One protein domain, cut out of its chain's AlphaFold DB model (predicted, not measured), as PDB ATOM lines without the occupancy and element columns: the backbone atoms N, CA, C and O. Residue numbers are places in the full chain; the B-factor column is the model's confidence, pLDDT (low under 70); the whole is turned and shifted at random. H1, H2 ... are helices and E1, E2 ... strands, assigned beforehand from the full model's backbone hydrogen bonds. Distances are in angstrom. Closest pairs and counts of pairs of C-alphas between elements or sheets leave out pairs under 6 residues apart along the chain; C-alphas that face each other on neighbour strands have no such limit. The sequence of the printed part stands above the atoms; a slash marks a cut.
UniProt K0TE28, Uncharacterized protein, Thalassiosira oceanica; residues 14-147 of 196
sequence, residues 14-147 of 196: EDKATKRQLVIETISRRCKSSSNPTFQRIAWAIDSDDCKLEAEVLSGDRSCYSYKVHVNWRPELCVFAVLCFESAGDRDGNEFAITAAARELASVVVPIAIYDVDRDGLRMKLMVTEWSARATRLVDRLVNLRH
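Overview. This is residues 14 to 147 of the 196 residues of an uncharacterized protein of Thalassiosira oceanica (UniProt K0TE28). A strongly twisted sheet of five strands curls round one long helix, H1, with H2 on the same face near the last residues of H1. H3 and H4 cover the opposite face, H3 over E5 and H4 over E2 and E3, which makes three layers, helices on both faces of a sheet. The printed part has 134 residues with four named helices and five named strands, in the order H1 H2 E1 E2 E3 H3 E4 E5 H4; the class is mixed. The sheet, E1 E2 E3 E5 E4, is antiparallel throughout. The whole is compact, with a radius of gyration of the C-alphas of 14.4 A and spans of 44 by 33 by 28 A.

Arrangement. E1, residues 53 to 60, E2, residues 64 to 71, and E3, residues 74 to 85, form a meander, each strand the antiparallel neighbour of the one before; N 56 and O 68 are 2.8 A apart, N 67 and O 81 2.8 A. E3 bends by 73 degrees at residue 77. E5, residues 122 to 130, is the antiparallel neighbour of E3, with N 82 and O 127 2.8 A apart, and forms a hairpin with edge strand E4, residues 111 to 119, with N 124 and O 117 2.8 A apart. H1, residues 14 to 31, is on the sheet; the C-alphas of Ile 24 and Leu 53 are its closest to E1, 6.2 A. H2, residues 37 to 48, touches H1 with residues 39 to 43 alone, about perpendicular at 80 degrees; the closest C-alphas, Cys 31 and Phe 39, are 4.6 A apart. On the opposite face H3, residues 91 to 106, runs along E5 at 7 degrees on the local plane, at a height over the sheet of 9.7 A. E3, H3 and E4 form a split strand-helix-strand unit, two strands running the same way with E5 between them, its crossover right-handed. H4, residues 133 to 144, is on the same face, at a height of 9.9 A, close to H3 but not clearly touching, with Leu 105 and Leu 138 C-alphas 7.7 A apart. Every O i to N i+4 pair is within hydrogen-bond range in H1, H2 and H4; in H3, 10 of 12 are.

Along the chain. H1 begins at C-alpha 14, (-31.727, -40.254, -58.188), and is 25.5 A long. E3 is 29.5 A long, E5 26.1 A and H3 22.7 A. H4 ends at C-alpha 144, (-22.720, -16.052, -56.953).

Size, cuts and confidence. The C-alphas farthest apart, of Ser 48 and Gly 89, are 44.5 A apart. The printed part has no cut, and each link between named elements is tight. The mean pLDDT of the printed part is 78.5; residue 62, residues 86 to 109 and residues 134 to 147 are under 70.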
ATOM      1  N   GLU A  14     -32.114 -39.110 -59.014       77.25
ATOM      2  CA  GLU A  14     -31.727 -40.254 -58.188       77.25
ATOM      3  C   GLU A  14     -30.325 -40.097 -57.582       77.25
ATOM      4  O   GLU A  14     -30.134 -40.350 -56.395       77.25
ATOM      5  N   ASP A  15     -29.356 -39.593 -58.348       77.06
ATOM      6  CA  ASP A  15     -28.002 -39.319 -57.852       77.06
ATOM      7  C   ASP A  15     -28.008 -38.197 -56.795       77.06
ATOM      8  O   ASP A  15     -27.403 -38.323 -55.729       77.06
ATOM      9  N   LYS A  16     -28.794 -37.132 -57.018       79.25
ATOM     10  CA  LYS A  16     -28.987 -36.063 -56.021       79.25
ATOM     11  C   LYS A  16     -29.633 -36.587 -54.734       79.25
ATOM     12  O   LYS A  16     -29.188 -36.224 -53.645       79.25
ATOM     13  N   ALA A  17     -30.656 -37.434 -54.849       85.19
ATOM     14  CA  ALA A  17     -31.316 -38.061 -53.704       85.19
ATOM     15  C   ALA A  17     -30.358 -38.990 -52.942       85.19
ATOM     16  O   ALA A  17     -30.280 -38.923 -51.718       85.19
ATOM     17  N   THR A  18     -29.562 -39.780 -53.664       87.38
ATOM     18  CA  THR A  18     -28.569 -40.695 -53.087       87.38
ATOM     19  C   THR A  18     -27.493 -39.938 -52.313       87.38
ATOM     20  O   THR A  18     -27.187 -40.286 -51.173       87.38
ATOM     21  N   LYS A  19     -26.959 -38.855 -52.887       87.50
ATOM     22  CA  LYS A  19     -25.962 -37.992 -52.235       87.50
ATOM     23  C   LYS A  19     -26.537 -37.273 -51.017       87.50
ATOM     24  O   LYS A  19     -25.901 -37.235 -49.969       87.50
ATOM     25  N   ARG A  20     -27.767 -36.755 -51.118       91.38
ATOM     26  CA  ARG A  20     -28.490 -36.168 -49.978       91.38
ATOM     27  C   ARG A  20     -28.627 -37.178 -48.838       91.38
ATOM     28  O   ARG A  20     -28.305 -36.859 -47.697       91.38
ATOM     29  N   GLN A  21     -29.074 -38.390 -49.153       93.00
ATOM     30  CA  GLN A  21     -29.245 -39.457 -48.174       93.00
ATOM     31  C   GLN A  21     -27.911 -39.841 -47.524       93.00
ATOM     32  O   GLN A  21     -27.836 -39.978 -46.308       93.00
ATOM     33  N   LEU A  22     -26.836 -39.918 -48.312       92.62
ATOM     34  CA  LEU A  22     -25.490 -40.186 -47.814       92.62
ATOM     35  C   LEU A  22     -25.017 -39.135 -46.796       92.62
ATOM     36  O   LEU A  22     -24.442 -39.491 -45.765       92.62
ATOM     37  N   VAL A  23     -25.278 -37.850 -47.051       94.06
ATOM     38  CA  VAL A  23     -24.971 -36.767 -46.102       94.06
ATOM     39  C   VAL A  23     -25.763 -36.939 -44.807       94.06
ATOM     40  O   VAL A  23     -25.176 -36.884 -43.726       94.06
ATOM     41  N   ILE A  24     -27.071 -37.194 -44.911       95.19
ATOM     42  CA  ILE A  24     -27.949 -37.407 -43.752       95.19
ATOM     43  C   ILE A  24     -27.456 -38.587 -42.914       95.19
ATOM     44  O   ILE A  24     -27.267 -38.439 -41.710       95.19
ATOM     45  N   GLU A  25     -27.199 -39.738 -43.531       94.38
ATOM     46  CA  GLU A  25     -26.733 -40.945 -42.841       94.38
ATOM     47  C   GLU A  25     -25.384 -40.728 -42.160       94.38
ATOM     48  O   GLU A  25     -25.188 -41.138 -41.012       94.38
ATOM     49  N   THR A  26     -24.461 -40.052 -42.845       94.12
ATOM     50  CA  THR A  26     -23.133 -39.770 -42.300       94.12
ATOM     51  C   THR A  26     -23.239 -38.865 -41.077       94.12
ATOM     52  O   THR A  26     -22.676 -39.189 -40.032       94.12
ATOM     53  N   ILE A  27     -24.001 -37.770 -41.158       94.56
ATOM     54  CA  ILE A  27     -24.171 -36.842 -40.032       94.56
ATOM     55  C   ILE A  27     -24.933 -37.514 -38.886       94.56
ATOM     56  O   ILE A  27     -24.469 -37.443 -37.753       94.56
ATOM     57  N   SER A  28     -26.021 -38.236 -39.176       93.81
ATOM     58  CA  SER A  28     -26.817 -38.967 -38.173       93.81
ATOM     59  C   SER A  28     -25.975 -39.979 -37.394       93.81
ATOM     60  O   SER A  28     -26.132 -40.147 -36.188       93.81
ATOM     61  N   ARG A  29     -25.055 -40.671 -38.076       92.88
ATOM     62  CA  ARG A  29     -24.156 -41.639 -37.438       92.88
ATOM     63  C   ARG A  29     -23.105 -40.944 -36.580       92.88
ATOM     64  O   ARG A  29     -22.825 -41.381 -35.469       92.88
ATOM     65  N   ARG A  30     -22.491 -39.884 -37.110       93.12
ATOM     66  CA  ARG A  30     -21.348 -39.218 -36.473       93.12
ATOM     67  C   ARG A  30     -21.757 -38.292 -35.335       93.12
ATOM     68  O   ARG A  30     -20.960 -38.093 -34.420       93.12
ATOM     69  N   CYS A  31     -22.976 -37.753 -35.354       92.06
ATOM     70  CA  CYS A  31     -23.433 -36.843 -34.311       92.06
ATOM     71  C   CYS A  31     -23.519 -37.533 -32.944       92.06
ATOM     72  O   CYS A  31     -23.136 -36.935 -31.944       92.06
ATOM     73  N   LYS A  32     -23.904 -38.817 -32.914       89.62
ATOM     74  CA  LYS A  32     -24.006 -39.632 -31.690       89.62
ATOM     75  C   LYS A  32     -22.672 -39.837 -30.972       89.62
ATOM     76  O   LYS A  32     -22.643 -39.978 -29.757       89.62
ATOM     77  N   SER A  33     -21.569 -39.854 -31.716       89.19
ATOM     78  CA  SER A  33     -20.218 -40.067 -31.182       89.19
ATOM     79  C   SER A  33     -19.407 -38.777 -31.027       89.19
ATOM     80  O   SER A  33     -18.219 -38.839 -30.727       89.19
ATOM     81  N   SER A  34     -19.998 -37.613 -31.306       90.50
ATOM     82  CA  SER A  34     -19.271 -36.344 -31.312       90.50
ATOM     83  C   SER A  34     -19.266 -35.664 -29.944       90.50
ATOM     84  O   SER A  34     -20.259 -35.671 -29.217       90.50
ATOM     85  N   SER A  35     -18.162 -34.990 -29.625       91.50
ATOM     86  CA  SER A  35     -18.058 -34.067 -28.490       91.50
ATOM     87  C   SER A  35     -18.525 -32.644 -28.818       91.50
ATOM     88  O   SER A  35     -18.621 -31.810 -27.922       91.50
ATOM     89  N   ASN A  36     -18.809 -32.337 -30.089       91.75
ATOM     90  CA  ASN A  36     -19.257 -31.006 -30.484       91.75
ATOM     91  C   ASN A  36     -20.695 -30.737 -29.976       91.75
ATOM     92  O   ASN A  36     -21.589 -31.536 -30.275       91.75
ATOM     93  N   PRO A  37     -20.955 -29.603 -29.294       92.12
ATOM     94  CA  PRO A  37     -22.271 -29.297 -28.726       92.12
ATOM     95  C   PRO A  37     -23.409 -29.281 -29.753       92.12
ATOM     96  O   PRO A  37     -24.507 -29.755 -29.468       92.12
ATOM     97  N   THR A  38     -23.159 -28.781 -30.966       91.12
ATOM     98  CA  THR A  38     -24.159 -28.746 -32.044       91.12
ATOM     99  C   THR A  38     -24.542 -30.163 -32.471       91.12
ATOM    100  O   THR A  38     -25.726 -30.481 -32.571       91.12
ATOM    101  N   PHE A  39     -23.565 -31.058 -32.635       94.00
ATOM    102  CA  PHE A  39     -23.835 -32.469 -32.930       94.00
ATOM    103  C   PHE A  39     -24.503 -33.217 -31.775       94.00
ATOM    104  O   PHE A  39     -25.385 -34.029 -32.039       94.00
ATOM    105  N   GLN A  40     -24.168 -32.914 -30.521       94.38
ATOM    106  CA  GLN A  40     -24.855 -33.500 -29.365       94.38
ATOM    107  C   GLN A  40     -26.326 -33.083 -29.301       94.38
ATOM    108  O   GLN A  40     -27.189 -33.926 -29.071       94.38
ATOM    109  N   ARG A  41     -26.639 -31.808 -29.568       93.69
ATOM    110  CA  ARG A  41     -28.029 -31.323 -29.632       93.69
ATOM    111  C   ARG A  41     -28.811 -31.973 -30.770       93.69
ATOM    112  O   ARG A  41     -29.968 -32.327 -30.575       93.69
ATOM    113  N   ILE A  42     -28.179 -32.153 -31.932       93.88
ATOM    114  CA  ILE A  42     -28.776 -32.879 -33.061       93.88
ATOM    115  C   ILE A  42     -29.029 -34.344 -32.685       93.88
ATOM    116  O   ILE A  42     -30.136 -34.831 -32.886       93.88
ATOM    117  N   ALA A  43     -28.042 -35.032 -32.106       93.69
ATOM    118  CA  ALA A  43     -28.181 -36.425 -31.678       93.69
ATOM    119  C   ALA A  43     -29.311 -36.592 -30.654       93.69
ATOM    120  O   ALA A  43     -30.164 -37.459 -30.814       93.69
ATOM    121  N   TRP A  44     -29.357 -35.712 -29.653       93.38
ATOM    122  CA  TRP A  44     -30.398 -35.718 -28.634       93.38
ATOM    123  C   TRP A  44     -31.795 -35.499 -29.225       93.38
ATOM    124  O   TRP A  44     -32.718 -36.206 -28.835       93.38
ATOM    125  N   ALA A  45     -31.951 -34.575 -30.181       90.56
ATOM    126  CA  ALA A  45     -33.240 -34.326 -30.828       90.56
ATOM    127  C   ALA A  45     -33.709 -35.533 -31.660       90.56
ATOM    128  O   ALA A  45     -34.885 -35.880 -31.631       90.56
ATOM    129  N   ILE A  46     -32.787 -36.209 -32.355       90.00
ATOM    130  CA  ILE A  46     -33.094 -37.444 -33.094       90.00
ATOM    131  C   ILE A  46     -33.553 -38.553 -32.140       90.00
ATOM    132  O   ILE A  46     -34.524 -39.244 -32.426       90.00
ATOM    133  N   ASP A  47     -32.860 -38.724 -31.011       89.31
ATOM    134  CA  ASP A  47     -33.122 -39.830 -30.087       89.31
ATOM    135  C   ASP A  47     -34.315 -39.570 -29.141       89.31
ATOM    136  O   ASP A  47     -34.966 -40.523 -28.721       89.31
ATOM    137  N   SER A  48     -34.613 -38.310 -28.799       85.50
ATOM    138  CA  SER A  48     -35.617 -37.960 -27.773       85.50
ATOM    139  C   SER A  48     -36.956 -37.497 -28.341       85.50
ATOM    140  O   SER A  48     -37.995 -37.793 -27.758       85.50
ATOM    141  N   ASP A  49     -36.943 -36.764 -29.455       79.81
ATOM    142  CA  ASP A  49     -38.137 -36.105 -30.003       79.81
ATOM    143  C   ASP A  49     -38.710 -36.840 -31.237       79.81
ATOM    144  O   ASP A  49     -39.597 -36.314 -31.908       79.81
ATOM    145  N   ASP A  50     -38.188 -38.034 -31.565       81.44
ATOM    146  CA  ASP A  50     -38.446 -38.772 -32.825       81.44
ATOM    147  C   ASP A  50     -38.246 -37.891 -34.076       81.44
ATOM    148  O   ASP A  50     -38.900 -38.023 -35.120       81.44
ATOM    149  N   CYS A  51     -37.319 -36.935 -33.966       87.25
ATOM    150  CA  CYS A  51     -36.978 -36.050 -35.058       87.25
ATOM    151  C   CYS A  51     -36.071 -36.749 -36.082       87.25
ATOM    152  O   CYS A  51     -35.264 -37.628 -35.784       87.25
ATOM    153  N   LYS A  52     -36.152 -36.295 -37.330       90.69
ATOM    154  CA  LYS A  52     -35.364 -36.760 -38.471       90.69
ATOM    155  C   LYS A  52     -34.506 -35.628 -39.006       90.69
ATOM    156  O   LYS A  52     -34.911 -34.469 -39.002       90.69
ATOM    157  N   LEU A  53     -33.323 -35.973 -39.501       93.56
ATOM    158  CA  LEU A  53     -32.484 -35.028 -40.226       93.56
ATOM    159  C   LEU A  53     -32.992 -34.857 -41.656       93.56
ATOM    160  O   LEU A  53     -33.206 -35.826 -42.382       93.56
ATOM    161  N   GLU A  54     -33.103 -33.607 -42.075       93.62
ATOM    162  CA  GLU A  54     -33.407 -33.217 -43.439       93.62
ATOM    163  C   GLU A  54     -32.251 -32.405 -44.018       93.62
ATOM    164  O   GLU A  54     -31.674 -31.544 -43.359       93.62
ATOM    165  N   ALA A  55     -31.903 -32.680 -45.274       93.44
ATOM    166  CA  ALA A  55     -30.851 -31.971 -45.990       93.44
ATOM    167  C   ALA A  55     -31.420 -31.253 -47.217       93.44
ATOM    168  O   ALA A  55     -31.866 -31.883 -48.173       93.44
ATOM    169  N   GLU A  56     -31.385 -29.930 -47.201       90.38
ATOM    170  CA  GLU A  56     -31.738 -29.081 -48.333       90.38
ATOM    171  C   GLU A  56     -30.493 -28.844 -49.192       90.38
ATOM    172  O   GLU A  56     -29.438 -28.492 -48.665       90.38
ATOM    173  N   VAL A  57     -30.595 -29.052 -50.506       88.75
ATOM    174  CA  VAL A  57     -29.491 -28.777 -51.439       88.75
ATOM    175  C   VAL A  57     -29.429 -27.276 -51.691       88.75
ATOM    176  O   VAL A  57     -30.380 -26.709 -52.218       88.75
ATOM    177  N   LEU A  58     -28.300 -26.653 -51.366       84.19
ATOM    178  CA  LEU A  58     -28.083 -25.219 -51.575       84.19
ATOM    179  C   LEU A  58     -27.411 -24.953 -52.922       84.19
ATOM    180  O   LEU A  58     -27.797 -24.055 -53.665       84.19
ATOM    181  N   SER A  59     -26.403 -25.756 -53.253       80.38
ATOM    182  CA  SER A  59     -25.720 -25.718 -54.544       80.38
ATOM    183  C   SER A  59     -25.136 -27.085 -54.877       80.38
ATOM    184  O   SER A  59     -24.918 -27.912 -53.991       80.38
ATOM    185  N   GLY A  60     -24.888 -27.350 -56.157       75.25
ATOM    186  CA  GLY A  60     -24.272 -28.605 -56.566       75.25
ATOM    187  C   GLY A  60     -23.776 -28.591 -57.999       75.25
ATOM    188  O   GLY A  60     -24.425 -28.027 -58.878       75.25
ATOM    189  N   ASP A  61     -22.633 -29.228 -58.221       70.62
ATOM    190  CA  ASP A  61     -22.021 -29.430 -59.526       70.62
ATOM    191  C   ASP A  61     -21.394 -30.834 -59.641       70.62
ATOM    192  O   ASP A  61     -21.738 -31.767 -58.915       70.62
ATOM    193  N   ARG A  62     -20.499 -31.009 -60.620       67.88
ATOM    194  CA  ARG A  62     -19.822 -32.284 -60.890       67.88
ATOM    195  C   ARG A  62     -18.853 -32.717 -59.790       67.88
ATOM    196  O   ARG A  62     -18.563 -33.906 -59.727       67.88
ATOM    197  N   SER A  63     -18.341 -31.797 -58.978       71.69
ATOM    198  CA  SER A  63     -17.264 -32.055 -58.017       71.69
ATOM    199  C   SER A  63     -17.672 -31.808 -56.567       71.69
ATOM    200  O   SER A  63     -17.040 -32.361 -55.670       71.69
ATOM    201  N   CYS A  64     -18.740 -31.053 -56.307       78.75
ATOM    202  CA  CYS A  64     -19.221 -30.797 -54.956       78.75
ATOM    203  C   CYS A  64     -20.728 -30.512 -54.883       78.75
ATOM    204  O   CYS A  64     -21.314 -29.931 -55.792       78.75
ATOM    205  N   TYR A  65     -21.353 -30.881 -53.764       84.69
ATOM    206  CA  TYR A  65     -22.686 -30.417 -53.367       84.69
ATOM    207  C   TYR A  65     -22.606 -29.796 -51.986       84.69
ATOM    208  O   TYR A  65     -21.892 -30.289 -51.115       84.69
ATOM    209  N   SER A  66     -23.371 -28.733 -51.780       85.69
ATOM    210  CA  SER A  66     -23.528 -28.097 -50.485       85.69
ATOM    211  C   SER A  66     -24.965 -28.213 -49.995       85.69
ATOM    212  O   SER A  66     -25.922 -28.194 -50.776       85.69
ATOM    213  N   TYR A  67     -25.103 -28.365 -48.683       90.00
ATOM    214  CA  TYR A  67     -26.352 -28.698 -48.026       90.00
ATOM    215  C   TYR A  67     -26.548 -27.854 -46.774       90.00
ATOM    216  O   TYR A  67     -25.608 -27.620 -46.009       90.00
ATOM    217  N   LYS A  68     -27.800 -27.480 -46.519       91.62
ATOM    218  CA  LYS A  68     -28.267 -27.116 -45.185       91.62
ATOM    219  C   LYS A  68     -28.893 -28.353 -44.565       91.62
ATOM    220  O   LYS A  68     -29.925 -28.827 -45.034       91.62
ATOM    221  N   VAL A  69     -28.270 -28.882 -43.522       94.00
ATOM    222  CA  VAL A  69     -28.765 -30.066 -42.817       94.00
ATOM    223  C   VAL A  69     -29.376 -29.614 -41.505       94.00
ATOM    224  O   VAL A  69     -28.718 -28.919 -40.739       94.00
ATOM    225  N   HIS A  70     -30.628 -29.965 -41.252       93.69
ATOM    226  CA  HIS A  70     -31.381 -29.491 -40.098       93.69
ATOM    227  C   HIS A  70     -32.283 -30.583 -39.534       93.69
ATOM    228  O   HIS A  70     -32.635 -31.534 -40.230       93.69
ATOM    229  N   VAL A  71     -32.634 -30.455 -38.261       93.06
ATOM    230  CA  VAL A  71     -33.582 -31.352 -37.601       93.06
ATOM    231  C   VAL A  71     -35.003 -30.929 -37.979       93.06
ATOM    232  O   VAL A  71     -35.346 -29.747 -37.882       93.06
ATOM    233  N   ASN A  72     -35.842 -31.871 -38.417       88.94
ATOM    234  CA  ASN A  72     -37.246 -31.584 -38.694       88.94
ATOM    235  C   ASN A  72     -37.935 -31.067 -37.415       88.94
ATOM    236  O   ASN A  72     -37.602 -31.472 -36.304       88.94
ATOM    237  N   TRP A  73     -38.846 -30.103 -37.555       85.44
ATOM    238  CA  TRP A  73     -39.514 -29.418 -36.431       85.44
ATOM    239  C   TRP A  73     -38.613 -28.574 -35.508       85.44
ATOM    240  O   TRP A  73     -39.140 -27.861 -34.658       85.44
ATOM    241  N   ARG A  74     -37.285 -28.589 -35.704       88.06
ATOM    242  CA  ARG A  74     -36.301 -27.724 -35.026       88.06
ATOM    243  C   ARG A  74     -35.261 -27.180 -36.013       88.06
ATOM    244  O   ARG A  74     -34.072 -27.501 -35.910       88.06
ATOM    245  N   PRO A  75     -35.680 -26.377 -37.010       85.50
ATOM    246  CA  PRO A  75     -34.804 -25.908 -38.085       85.50
ATOM    247  C   PRO A  75     -33.654 -25.009 -37.601       85.50
ATOM    248  O   PRO A  75     -32.687 -24.804 -38.336       85.50
ATOM    249  N   GLU A  76     -33.734 -24.479 -36.380       87.25
ATOM    250  CA  GLU A  76     -32.649 -23.769 -35.706       87.25
ATOM    251  C   GLU A  76     -31.462 -24.682 -35.360       87.25
ATOM    252  O   GLU A  76     -30.324 -24.214 -35.311       87.25
ATOM    253  N   LEU A  77     -31.699 -25.986 -35.178       90.25
ATOM    254  CA  LEU A  77     -30.653 -26.997 -35.045       90.25
ATOM    255  C   LEU A  77     -30.199 -27.428 -36.436       90.25
ATOM    256  O   LEU A  77     -30.672 -28.422 -36.992       90.25
ATOM    257  N   CYS A  78     -29.280 -26.654 -37.011       92.06
ATOM    258  CA  CYS A  78     -28.778 -26.901 -38.352       92.06
ATOM    259  C   CYS A  78     -27.263 -26.731 -38.484       92.06
ATOM    260  O   CYS A  78     -26.600 -26.033 -37.718       92.06
ATOM    261  N   VAL A  79     -26.720 -27.399 -39.496       92.50
ATOM    262  CA  VAL A  79     -25.316 -27.358 -39.893       92.50
ATOM    263  C   VAL A  79     -25.214 -27.140 -41.394       92.50
ATOM    264  O   VAL A  79     -26.105 -27.503 -42.167       92.50
ATOM    265  N   PHE A  80     -24.107 -26.540 -41.808       89.94
ATOM    266  CA  PHE A  80     -23.740 -26.471 -43.213       89.94
ATOM    267  C   PHE A  80     -22.848 -27.662 -43.541       89.94
ATOM    268  O   PHE A  80     -21.922 -27.968 -42.791       89.94
ATOM    269  N   ALA A  81     -23.126 -28.343 -44.646       89.88
ATOM    270  CA  ALA A  81     -22.350 -29.495 -45.074       89.88
ATOM    271  C   ALA A  81     -21.946 -29.370 -46.543       89.88
ATOM    272  O   ALA A  81     -22.731 -28.918 -47.373       89.88
ATOM    273  N   VAL A  82     -20.731 -29.800 -46.872       86.56
ATOM    274  CA  VAL A  82     -20.210 -29.840 -48.242       86.56
ATOM    275  C   VAL A  82     -19.681 -31.238 -48.515       86.56
ATOM    276  O   VAL A  82     -18.763 -31.691 -47.835       86.56
ATOM    277  N   LEU A  83     -20.270 -31.914 -49.497       87.06
ATOM    278  CA  LEU A  83     -19.834 -33.216 -49.988       87.06
ATOM    279  C   LEU A  83     -19.060 -33.017 -51.290       87.06
ATOM    280  O   LEU A  83     -19.638 -32.585 -52.286       87.06
ATOM    281  N   CYS A  84     -17.774 -33.344 -51.285       82.62
ATOM    282  CA  CYS A  84     -16.906 -33.289 -52.457       82.62
ATOM    283  C   CYS A  84     -16.613 -34.702 -52.971       82.62
ATOM    284  O   CYS A  84     -16.387 -35.606 -52.166       82.62
ATOM    285  N   PHE A  85     -16.586 -34.883 -54.291       77.31
ATOM    286  CA  PHE A  85     -16.286 -36.164 -54.945       77.31
ATOM    287  C   PHE A  85     -14.900 -36.139 -55.555       77.31
ATOM    288  O   PHE A  85     -14.470 -35.110 -56.080       77.31
ATOM    289  N   GLU A  86     -14.261 -37.303 -55.594       68.50
ATOM    290  CA  GLU A  86     -13.140 -37.482 -56.498       68.50
ATOM    291  C   GLU A  86     -13.617 -37.393 -57.955       68.50
ATOM    292  O   GLU A  86     -14.423 -38.204 -58.422       68.50
ATOM    293  N   SER A  87     -13.129 -36.400 -58.702       54.81
ATOM    294  CA  SER A  87     -13.253 -36.421 -60.159       54.81
ATOM    295  C   SER A  87     -12.444 -37.596 -60.722       54.81
ATOM    296  O   SER A  87     -11.297 -37.839 -60.339       54.81
ATOM    297  N   ALA A  88     -13.049 -38.352 -61.640       44.75
ATOM    298  CA  ALA A  88     -12.395 -39.473 -62.304       44.75
ATOM    299  C   ALA A  88     -11.193 -38.970 -63.124       44.75
ATOM    300  O   ALA A  88     -11.363 -38.481 -64.240       44.75
ATOM    301  N   GLY A  89      -9.989 -39.065 -62.557       44.66
ATOM    302  CA  GLY A  89      -8.740 -38.724 -63.238       44.66
ATOM    303  C   GLY A  89      -7.627 -38.176 -62.347       44.66
ATOM    304  O   GLY A  89      -6.479 -38.232 -62.769       44.66
ATOM    305  N   ASP A  90      -7.928 -37.694 -61.136       49.12
ATOM    306  CA  ASP A  90      -6.919 -37.020 -60.307       49.12
ATOM    307  C   ASP A  90      -7.064 -37.386 -58.819       49.12
ATOM    308  O   ASP A  90      -7.821 -36.774 -58.062       49.12
ATOM    309  N   ARG A  91      -6.382 -38.462 -58.404       49.88
ATOM    310  CA  ARG A  91      -6.417 -38.957 -57.014       49.88
ATOM    311  C   ARG A  91      -5.683 -38.022 -56.048       49.88
ATOM    312  O   ARG A  91      -6.126 -37.872 -54.915       49.88
ATOM    313  N   ASP A  92      -4.636 -37.346 -56.516       46.50
ATOM    314  CA  ASP A  92      -3.801 -36.472 -55.684       46.50
ATOM    315  C   ASP A  92      -4.274 -35.005 -55.722       46.50
ATOM    316  O   ASP A  92      -4.154 -34.282 -54.729       46.50
ATOM    317  N   GLY A  93      -4.918 -34.561 -56.811       47.34
ATOM    318  CA  GLY A  93      -5.521 -33.224 -56.903       47.34
ATOM    319  C   GLY A  93      -6.714 -32.991 -55.960       47.34
ATOM    320  O   GLY A  93      -7.019 -31.844 -55.619       47.34
ATOM    321  N   ASN A  94      -7.380 -34.052 -55.486       52.03
ATOM    322  CA  ASN A  94      -8.611 -33.933 -54.694       52.03
ATOM    323  C   ASN A  94      -8.398 -33.639 -53.216       52.03
ATOM    324  O   ASN A  94      -9.150 -32.839 -52.655       52.03
ATOM    325  N   GLU A  95      -7.380 -34.212 -52.574       50.47
ATOM    326  CA  GLU A  95      -7.057 -33.798 -51.209       50.47
ATOM    327  C   GLU A  95      -6.689 -32.313 -51.194       50.47
ATOM    328  O   GLU A  95      -7.113 -31.588 -50.298       50.47
ATOM    329  N   PHE A  96      -6.028 -31.826 -52.248       50.31
ATOM    330  CA  PHE A  96      -5.729 -30.411 -52.422       50.31
ATOM    331  C   PHE A  96      -6.979 -29.567 -52.694       50.31
ATOM    332  O   PHE A  96      -7.119 -28.519 -52.079       50.31
ATOM    333  N   ALA A  97      -7.918 -30.007 -53.540       53.47
ATOM    334  CA  ALA A  97      -9.164 -29.278 -53.812       53.47
ATOM    335  C   ALA A  97     -10.082 -29.212 -52.583       53.47
ATOM    336  O   ALA A  97     -10.668 -28.171 -52.292       53.47
ATOM    337  N   ILE A  98     -10.170 -30.304 -51.824       55.28
ATOM    338  CA  ILE A  98     -10.965 -30.376 -50.598       55.28
ATOM    339  C   ILE A  98     -10.280 -29.605 -49.473       55.28
ATOM    340  O   ILE A  98     -10.958 -28.905 -48.734       55.28
ATOM    341  N   THR A  99      -8.951 -29.657 -49.370       55.22
ATOM    342  CA  THR A  99      -8.180 -28.856 -48.404       55.22
ATOM    343  C   THR A  99      -8.171 -27.379 -48.784       55.22
ATOM    344  O   THR A  99      -8.181 -26.534 -47.899       55.22
ATOM    345  N   ALA A 100      -8.193 -27.039 -50.074       59.12
ATOM    346  CA  ALA A 100      -8.321 -25.673 -50.568       59.12
ATOM    347  C   ALA A 100      -9.721 -25.129 -50.287       59.12
ATOM    348  O   ALA A 100      -9.836 -24.059 -49.701       59.12
ATOM    349  N   ALA A 101     -10.772 -25.901 -50.589       57.69
ATOM    350  CA  ALA A 101     -12.137 -25.565 -50.207       57.69
ATOM    351  C   ALA A 101     -12.245 -25.436 -48.684       57.69
ATOM    352  O   ALA A 101     -12.731 -24.427 -48.195       57.69
ATOM    353  N   ALA A 102     -11.712 -26.388 -47.917       56.34
ATOM    354  CA  ALA A 102     -11.678 -26.327 -46.463       56.34
ATOM    355  C   ALA A 102     -10.837 -25.155 -45.941       56.34
ATOM    356  O   ALA A 102     -11.188 -24.623 -44.905       56.34
ATOM    357  N   ARG A 103      -9.778 -24.707 -46.629       60.53
ATOM    358  CA  ARG A 103      -8.990 -23.510 -46.280       60.53
ATOM    359  C   ARG A 103      -9.748 -22.223 -46.559       60.53
ATOM    360  O   ARG A 103      -9.780 -21.346 -45.700       60.53
ATOM    361  N   GLU A 104     -10.361 -22.104 -47.734       60.91
ATOM    362  CA  GLU A 104     -11.225 -20.970 -48.060       60.91
ATOM    363  C   GLU A 104     -12.398 -20.901 -47.081       60.91
ATOM    364  O   GLU A 104     -12.689 -19.841 -46.533       60.91
ATOM    365  N   LEU A 105     -13.004 -22.049 -46.782       59.75
ATOM    366  CA  LEU A 105     -14.094 -22.179 -45.825       59.75
ATOM    367  C   LEU A 105     -13.609 -21.892 -44.398       59.75
ATOM    368  O   LEU A 105     -14.236 -21.084 -43.728       59.75
ATOM    369  N   ALA A 106     -12.457 -22.423 -43.972       56.31
ATOM    370  CA  ALA A 106     -11.848 -22.193 -42.656       56.31
ATOM    371  C   ALA A 106     -11.449 -20.734 -42.425       56.31
ATOM    372  O   ALA A 106     -11.483 -20.273 -41.286       56.31
ATOM    373  N   SER A 107     -11.127 -19.984 -43.485       61.06
ATOM    374  CA  SER A 107     -10.891 -18.540 -43.380       61.06
ATOM    375  C   SER A 107     -12.152 -17.761 -42.966       61.06
ATOM    376  O   SER A 107     -12.056 -16.635 -42.479       61.06
ATOM    377  N   VAL A 108     -13.337 -18.369 -43.116       60.75
ATOM    378  CA  VAL A 108     -14.643 -17.752 -42.848       60.75
ATOM    379  C   VAL A 108     -15.386 -18.434 -41.685       60.75
ATOM    380  O   VAL A 108     -15.999 -17.739 -40.866       60.75
ATOM    381  N   VAL A 109     -15.336 -19.769 -41.593       65.75
ATOM    382  CA  VAL A 109     -15.992 -20.623 -40.588       65.75
ATOM    383  C   VAL A 109     -15.125 -21.854 -40.295       65.75
ATOM    384  O   VAL A 109     -14.784 -22.612 -41.197       65.75
ATOM    385  N   VAL A 110     -14.812 -22.094 -39.020       74.88
ATOM    386  CA  VAL A 110     -14.036 -23.268 -38.590       74.88
ATOM    387  C   VAL A 110     -14.862 -24.552 -38.795       74.88
ATOM    388  O   VAL A 110     -16.008 -24.603 -38.335       74.88
ATOM    389  N   PRO A 111     -14.325 -25.594 -39.462       81.31
ATOM    390  CA  PRO A 111     -15.020 -26.868 -39.602       81.31
ATOM    391  C   PRO A 111     -15.256 -27.529 -38.243       81.31
ATOM    392  O   PRO A 111     -14.345 -27.604 -37.422       81.31
ATOM    393  N   ILE A 112     -16.460 -28.067 -38.030       85.75
ATOM    394  CA  ILE A 112     -16.742 -28.955 -36.895       85.75
ATOM    395  C   ILE A 112     -16.033 -30.289 -37.122       85.75
ATOM    396  O   ILE A 112     -15.440 -30.851 -36.204       85.75
ATOM    397  N   ALA A 113     -16.141 -30.814 -38.342       86.75
ATOM    398  CA  ALA A 113     -15.593 -32.108 -38.706       86.75
ATOM    399  C   ALA A 113     -15.392 -32.231 -40.217       86.75
ATOM    400  O   ALA A 113     -16.085 -31.595 -41.015       86.75
ATOM    401  N   ILE A 114     -14.465 -33.109 -40.590       87.50
ATOM    402  CA  ILE A 114     -14.265 -33.588 -41.955       87.50
ATOM    403  C   ILE A 114     -14.304 -35.111 -41.887       87.50
ATOM    404  O   ILE A 114     -13.637 -35.709 -41.044       87.50
ATOM    405  N   TYR A 115     -15.104 -35.726 -42.749       88.12
ATOM    406  CA  TYR A 115     -15.271 -37.170 -42.809       88.12
ATOM    407  C   TYR A 115     -14.918 -37.683 -44.194       88.12
ATOM    408  O   TYR A 115     -15.415 -37.160 -45.189       88.12
ATOM    409  N   ASP A 116     -14.137 -38.753 -44.239       87.00
ATOM    410  CA  ASP A 116     -14.016 -39.568 -45.439       87.00
ATOM    411  C   ASP A 116     -15.287 -40.416 -45.586       87.00
ATOM    412  O   ASP A 116     -15.783 -41.010 -44.618       87.00
ATOM    413  N   VAL A 117     -15.852 -40.409 -46.789       87.00
ATOM    414  CA  VAL A 117     -17.110 -41.074 -47.122       87.00
ATOM    415  C   VAL A 117     -16.892 -41.914 -48.370       87.00
ATOM    416  O   VAL A 117     -16.636 -41.379 -49.442       87.00
ATOM    417  N   ASP A 118     -17.057 -43.224 -48.237       84.62
ATOM    418  CA  ASP A 118     -16.937 -44.166 -49.347       84.62
ATOM    419  C   ASP A 118     -18.299 -44.782 -49.667       84.62
ATOM    420  O   ASP A 118     -18.986 -45.297 -48.779       84.62
ATOM    421  N   ARG A 119     -18.695 -44.746 -50.943       80.94
ATOM    422  CA  ARG A 119     -19.905 -45.422 -51.435       80.94
ATOM    423  C   ARG A 119     -19.706 -45.875 -52.876       80.94
ATOM    424  O   ARG A 119     -19.253 -45.093 -53.701       80.94
ATOM    425  N   ASP A 120     -20.035 -47.129 -53.176       81.31
ATOM    426  CA  ASP A 120     -19.988 -47.693 -54.537       81.31
ATOM    427  C   ASP A 120     -18.625 -47.523 -55.247       81.31
ATOM    428  O   ASP A 120     -18.544 -47.332 -56.458       81.31
ATOM    429  N   GLY A 121     -17.529 -47.569 -54.477       75.81
ATOM    430  CA  GLY A 121     -16.164 -47.371 -54.980       75.81
ATOM    431  C   GLY A 121     -15.787 -45.912 -55.266       75.81
ATOM    432  O   GLY A 121     -14.661 -45.654 -55.689       75.81
ATOM    433  N   LEU A 122     -16.696 -44.965 -55.017       76.12
ATOM    434  CA  LEU A 122     -16.432 -43.532 -55.063       76.12
ATOM    435  C   LEU A 122     -15.986 -43.052 -53.687       76.12
ATOM    436  O   LEU A 122     -16.720 -43.197 -52.704       76.12
ATOM    437  N   ARG A 123     -14.803 -42.440 -53.646       81.69
ATOM    438  CA  ARG A 123     -14.316 -41.733 -52.467       81.69
ATOM    439  C   ARG A 123     -14.803 -40.296 -52.488       81.69
ATOM    440  O   ARG A 123     -14.758 -39.605 -53.510       81.69
ATOM    441  N   MET A 124     -15.287 -39.853 -51.345       85.25
ATOM    442  CA  MET A 124     -15.810 -38.518 -51.122       85.25
ATOM    443  C   MET A 124     -15.286 -37.990 -49.794       85.25
ATOM    444  O   MET A 124     -14.933 -38.756 -48.898       85.25
ATOM    445  N   LYS A 125     -15.304 -36.669 -49.630       86.25
ATOM    446  CA  LYS A 125     -15.143 -36.051 -48.311       86.25
ATOM    447  C   LYS A 125     -16.341 -35.181 -47.987       86.25
ATOM    448  O   LYS A 125     -16.792 -34.391 -48.814       86.25
ATOM    449  N   LEU A 126     -16.830 -35.321 -46.765       88.38
ATOM    450  CA  LEU A 126     -17.895 -34.515 -46.197       88.38
ATOM    451  C   LEU A 126     -17.307 -33.576 -45.150       88.38
ATOM    452  O   LEU A 126     -16.893 -34.016 -44.080       88.38
ATOM    453  N   MET A 127     -17.306 -32.281 -45.435       87.25
ATOM    454  CA  MET A 127     -16.999 -31.257 -44.443       87.25
ATOM    455  C   MET A 127     -18.294 -30.741 -43.826       87.25
ATOM    456  O   MET A 127     -19.256 -30.474 -44.541       87.25
ATOM    457  N   VAL A 128     -18.309 -30.567 -42.506       89.25
ATOM    458  CA  VAL A 128     -19.457 -30.034 -41.771       89.25
ATOM    459  C   VAL A 128     -19.019 -28.857 -40.909       89.25
ATOM    460  O   VAL A 128     -18.002 -28.924 -40.220       89.25
ATOM    461  N   THR A 129     -19.797 -27.779 -40.930       87.38
ATOM    462  CA  THR A 129     -19.575 -26.567 -40.135       87.38
ATOM    463  C   THR A 129     -20.847 -26.170 -39.399       87.38
ATOM    464  O   THR A 129     -21.951 -26.586 -39.757       87.38
ATOM    465  N   GLU A 130     -20.718 -25.302 -38.399       87.31
ATOM    466  CA  GLU A 130     -21.894 -24.677 -37.796       87.31
ATOM    467  C   GLU A 130     -22.611 -23.808 -38.826       87.31
ATOM    468  O   GLU A 130     -21.977 -23.145 -39.660       87.31
ATOM    469  N   TRP A 131     -23.943 -23.809 -38.772       85.12
ATOM    470  CA  TRP A 131     -24.723 -22.857 -39.541       85.12
ATOM    471  C   TRP A 131     -24.634 -21.483 -38.876       85.12
ATOM    472  O   TRP A 131     -24.953 -21.313 -37.703       85.12
ATOM    473  N   SER A 132     -24.190 -20.480 -39.625       76.88
ATOM    474  CA  SER A 132     -24.050 -19.110 -39.133       76.88
ATOM    475  C   SER A 132     -24.346 -18.114 -40.246       76.88
ATOM    476  O   SER A 132     -24.290 -18.459 -41.424       76.88
ATOM    477  N   ALA A 133     -24.566 -16.843 -39.902       71.25
ATOM    478  CA  ALA A 133     -24.690 -15.779 -40.904       71.25
ATOM    479  C   ALA A 133     -23.458 -15.699 -41.833       71.25
ATOM    480  O   ALA A 133     -23.565 -15.288 -42.988       71.25
ATOM    481  N   ARG A 134     -22.279 -16.116 -41.345       66.00
ATOM    482  CA  ARG A 134     -21.069 -16.248 -42.166       66.00
ATOM    483  C   ARG A 134     -21.166 -17.427 -43.132       66.00
ATOM    484  O   ARG A 134     -20.806 -17.249 -44.289       66.00
ATOM    485  N   ALA A 135     -21.699 -18.569 -42.692       66.62
ATOM    486  CA  ALA A 135     -21.985 -19.709 -43.563       66.62
ATOM    487  C   ALA A 135     -23.002 -19.336 -44.656       66.62
ATOM    488  O   ALA A 135     -22.763 -19.642 -45.818       66.62
ATOM    489  N   THR A 136     -24.055 -18.577 -44.327       68.25
ATOM    490  CA  THR A 136     -25.014 -18.047 -45.316       68.25
ATOM    491  C   THR A 136     -24.316 -17.210 -46.389       68.25
ATOM    492  O   THR A 136     -24.462 -17.484 -47.572       68.25
ATOM    493  N   ARG A 137     -23.464 -16.253 -45.997       66.56
ATOM    494  CA  ARG A 137     -22.687 -15.443 -46.958       66.56
ATOM    495  C   ARG A 137     -21.730 -16.278 -47.803       66.56
ATOM    496  O   ARG A 137     -21.386 -15.886 -48.914       66.56
ATOM    497  N   LEU A 138     -21.252 -17.390 -47.258       65.50
ATOM    498  CA  LEU A 138     -20.386 -18.330 -47.952       65.50
ATOM    499  C   LEU A 138     -21.154 -19.106 -49.016       65.50
ATOM    500  O   LEU A 138     -20.675 -19.218 -50.138       65.50
ATOM    501  N   VAL A 139     -22.360 -19.563 -48.684       65.12
ATOM    502  CA  VAL A 139     -23.308 -20.145 -49.640       65.12
ATOM    503  C   VAL A 139     -23.607 -19.132 -50.739       65.12
ATOM    504  O   VAL A 139     -23.410 -19.447 -51.907       65.12
ATOM    505  N   ASP A 140     -23.951 -17.895 -50.382       65.75
ATOM    506  CA  ASP A 140     -24.222 -16.834 -51.354       65.75
ATOM    507  C   ASP A 140     -23.007 -16.569 -52.247       65.75
ATOM    508  O   ASP A 140     -23.146 -16.428 -53.456       65.75
ATOM    509  N   ARG A 141     -21.789 -16.533 -51.693       62.69
ATOM    510  CA  ARG A 141     -20.561 -16.381 -52.489       62.69
ATOM    511  C   ARG A 141     -20.293 -17.586 -53.378       62.69
ATOM    512  O   ARG A 141     -19.950 -17.387 -54.533       62.69
ATOM    513  N   LEU A 142     -20.447 -18.809 -52.883       62.12
ATOM    514  CA  LEU A 142     -20.261 -20.024 -53.675       62.12
ATOM    515  C   LEU A 142     -21.278 -20.105 -54.816       62.12
ATOM    516  O   LEU A 142     -20.929 -20.535 -55.911       62.12
ATOM    517  N   VAL A 143     -22.509 -19.657 -54.585       57.03
ATOM    518  CA  VAL A 143     -23.563 -19.589 -55.600       57.03
ATOM    519  C   VAL A 143     -23.286 -18.457 -56.603       57.03
ATOM    520  O   VAL A 143     -23.331 -18.703 -57.810       57.03
ATOM    521  N   ASN A 144     -22.918 -17.259 -56.132       47.97
ATOM    522  CA  ASN A 144     -22.720 -16.052 -56.953       47.97
ATOM    523  C   ASN A 144     -21.382 -16.005 -57.707       47.97
ATOM    524  O   ASN A 144     -21.340 -15.544 -58.841       47.97
ATOM    525  N   LEU A 145     -20.280 -16.509 -57.136       48.28
ATOM    526  CA  LEU A 145     -19.007 -16.673 -57.862       48.28
ATOM    527  C   LEU A 145     -19.166 -17.622 -59.055       48.28
ATOM    528  O   LEU A 145     -18.395 -17.556 -60.008       48.28
ATOM    529  N   ARG A 146     -20.177 -18.494 -59.005       49.56
ATOM    530  CA  ARG A 146     -20.499 -19.455 -60.060       49.56
ATOM    531  C   ARG A 146     -21.587 -18.950 -61.022       49.56
ATOM    532  O   ARG A 146     -21.744 -19.541 -62.083       49.56
ATOM    533  N   HIS A 147     -22.283 -17.856 -60.687       47.22
ATOM    534  CA  HIS A 147     -23.326 -17.212 -61.501       47.22
ATOM    535  C   HIS A 147     -23.225 -15.680 -61.361       47.22
ATOM    536  O   HIS A 147     -23.913 -15.091 -60.524       47.22
TER     537      HIS A 147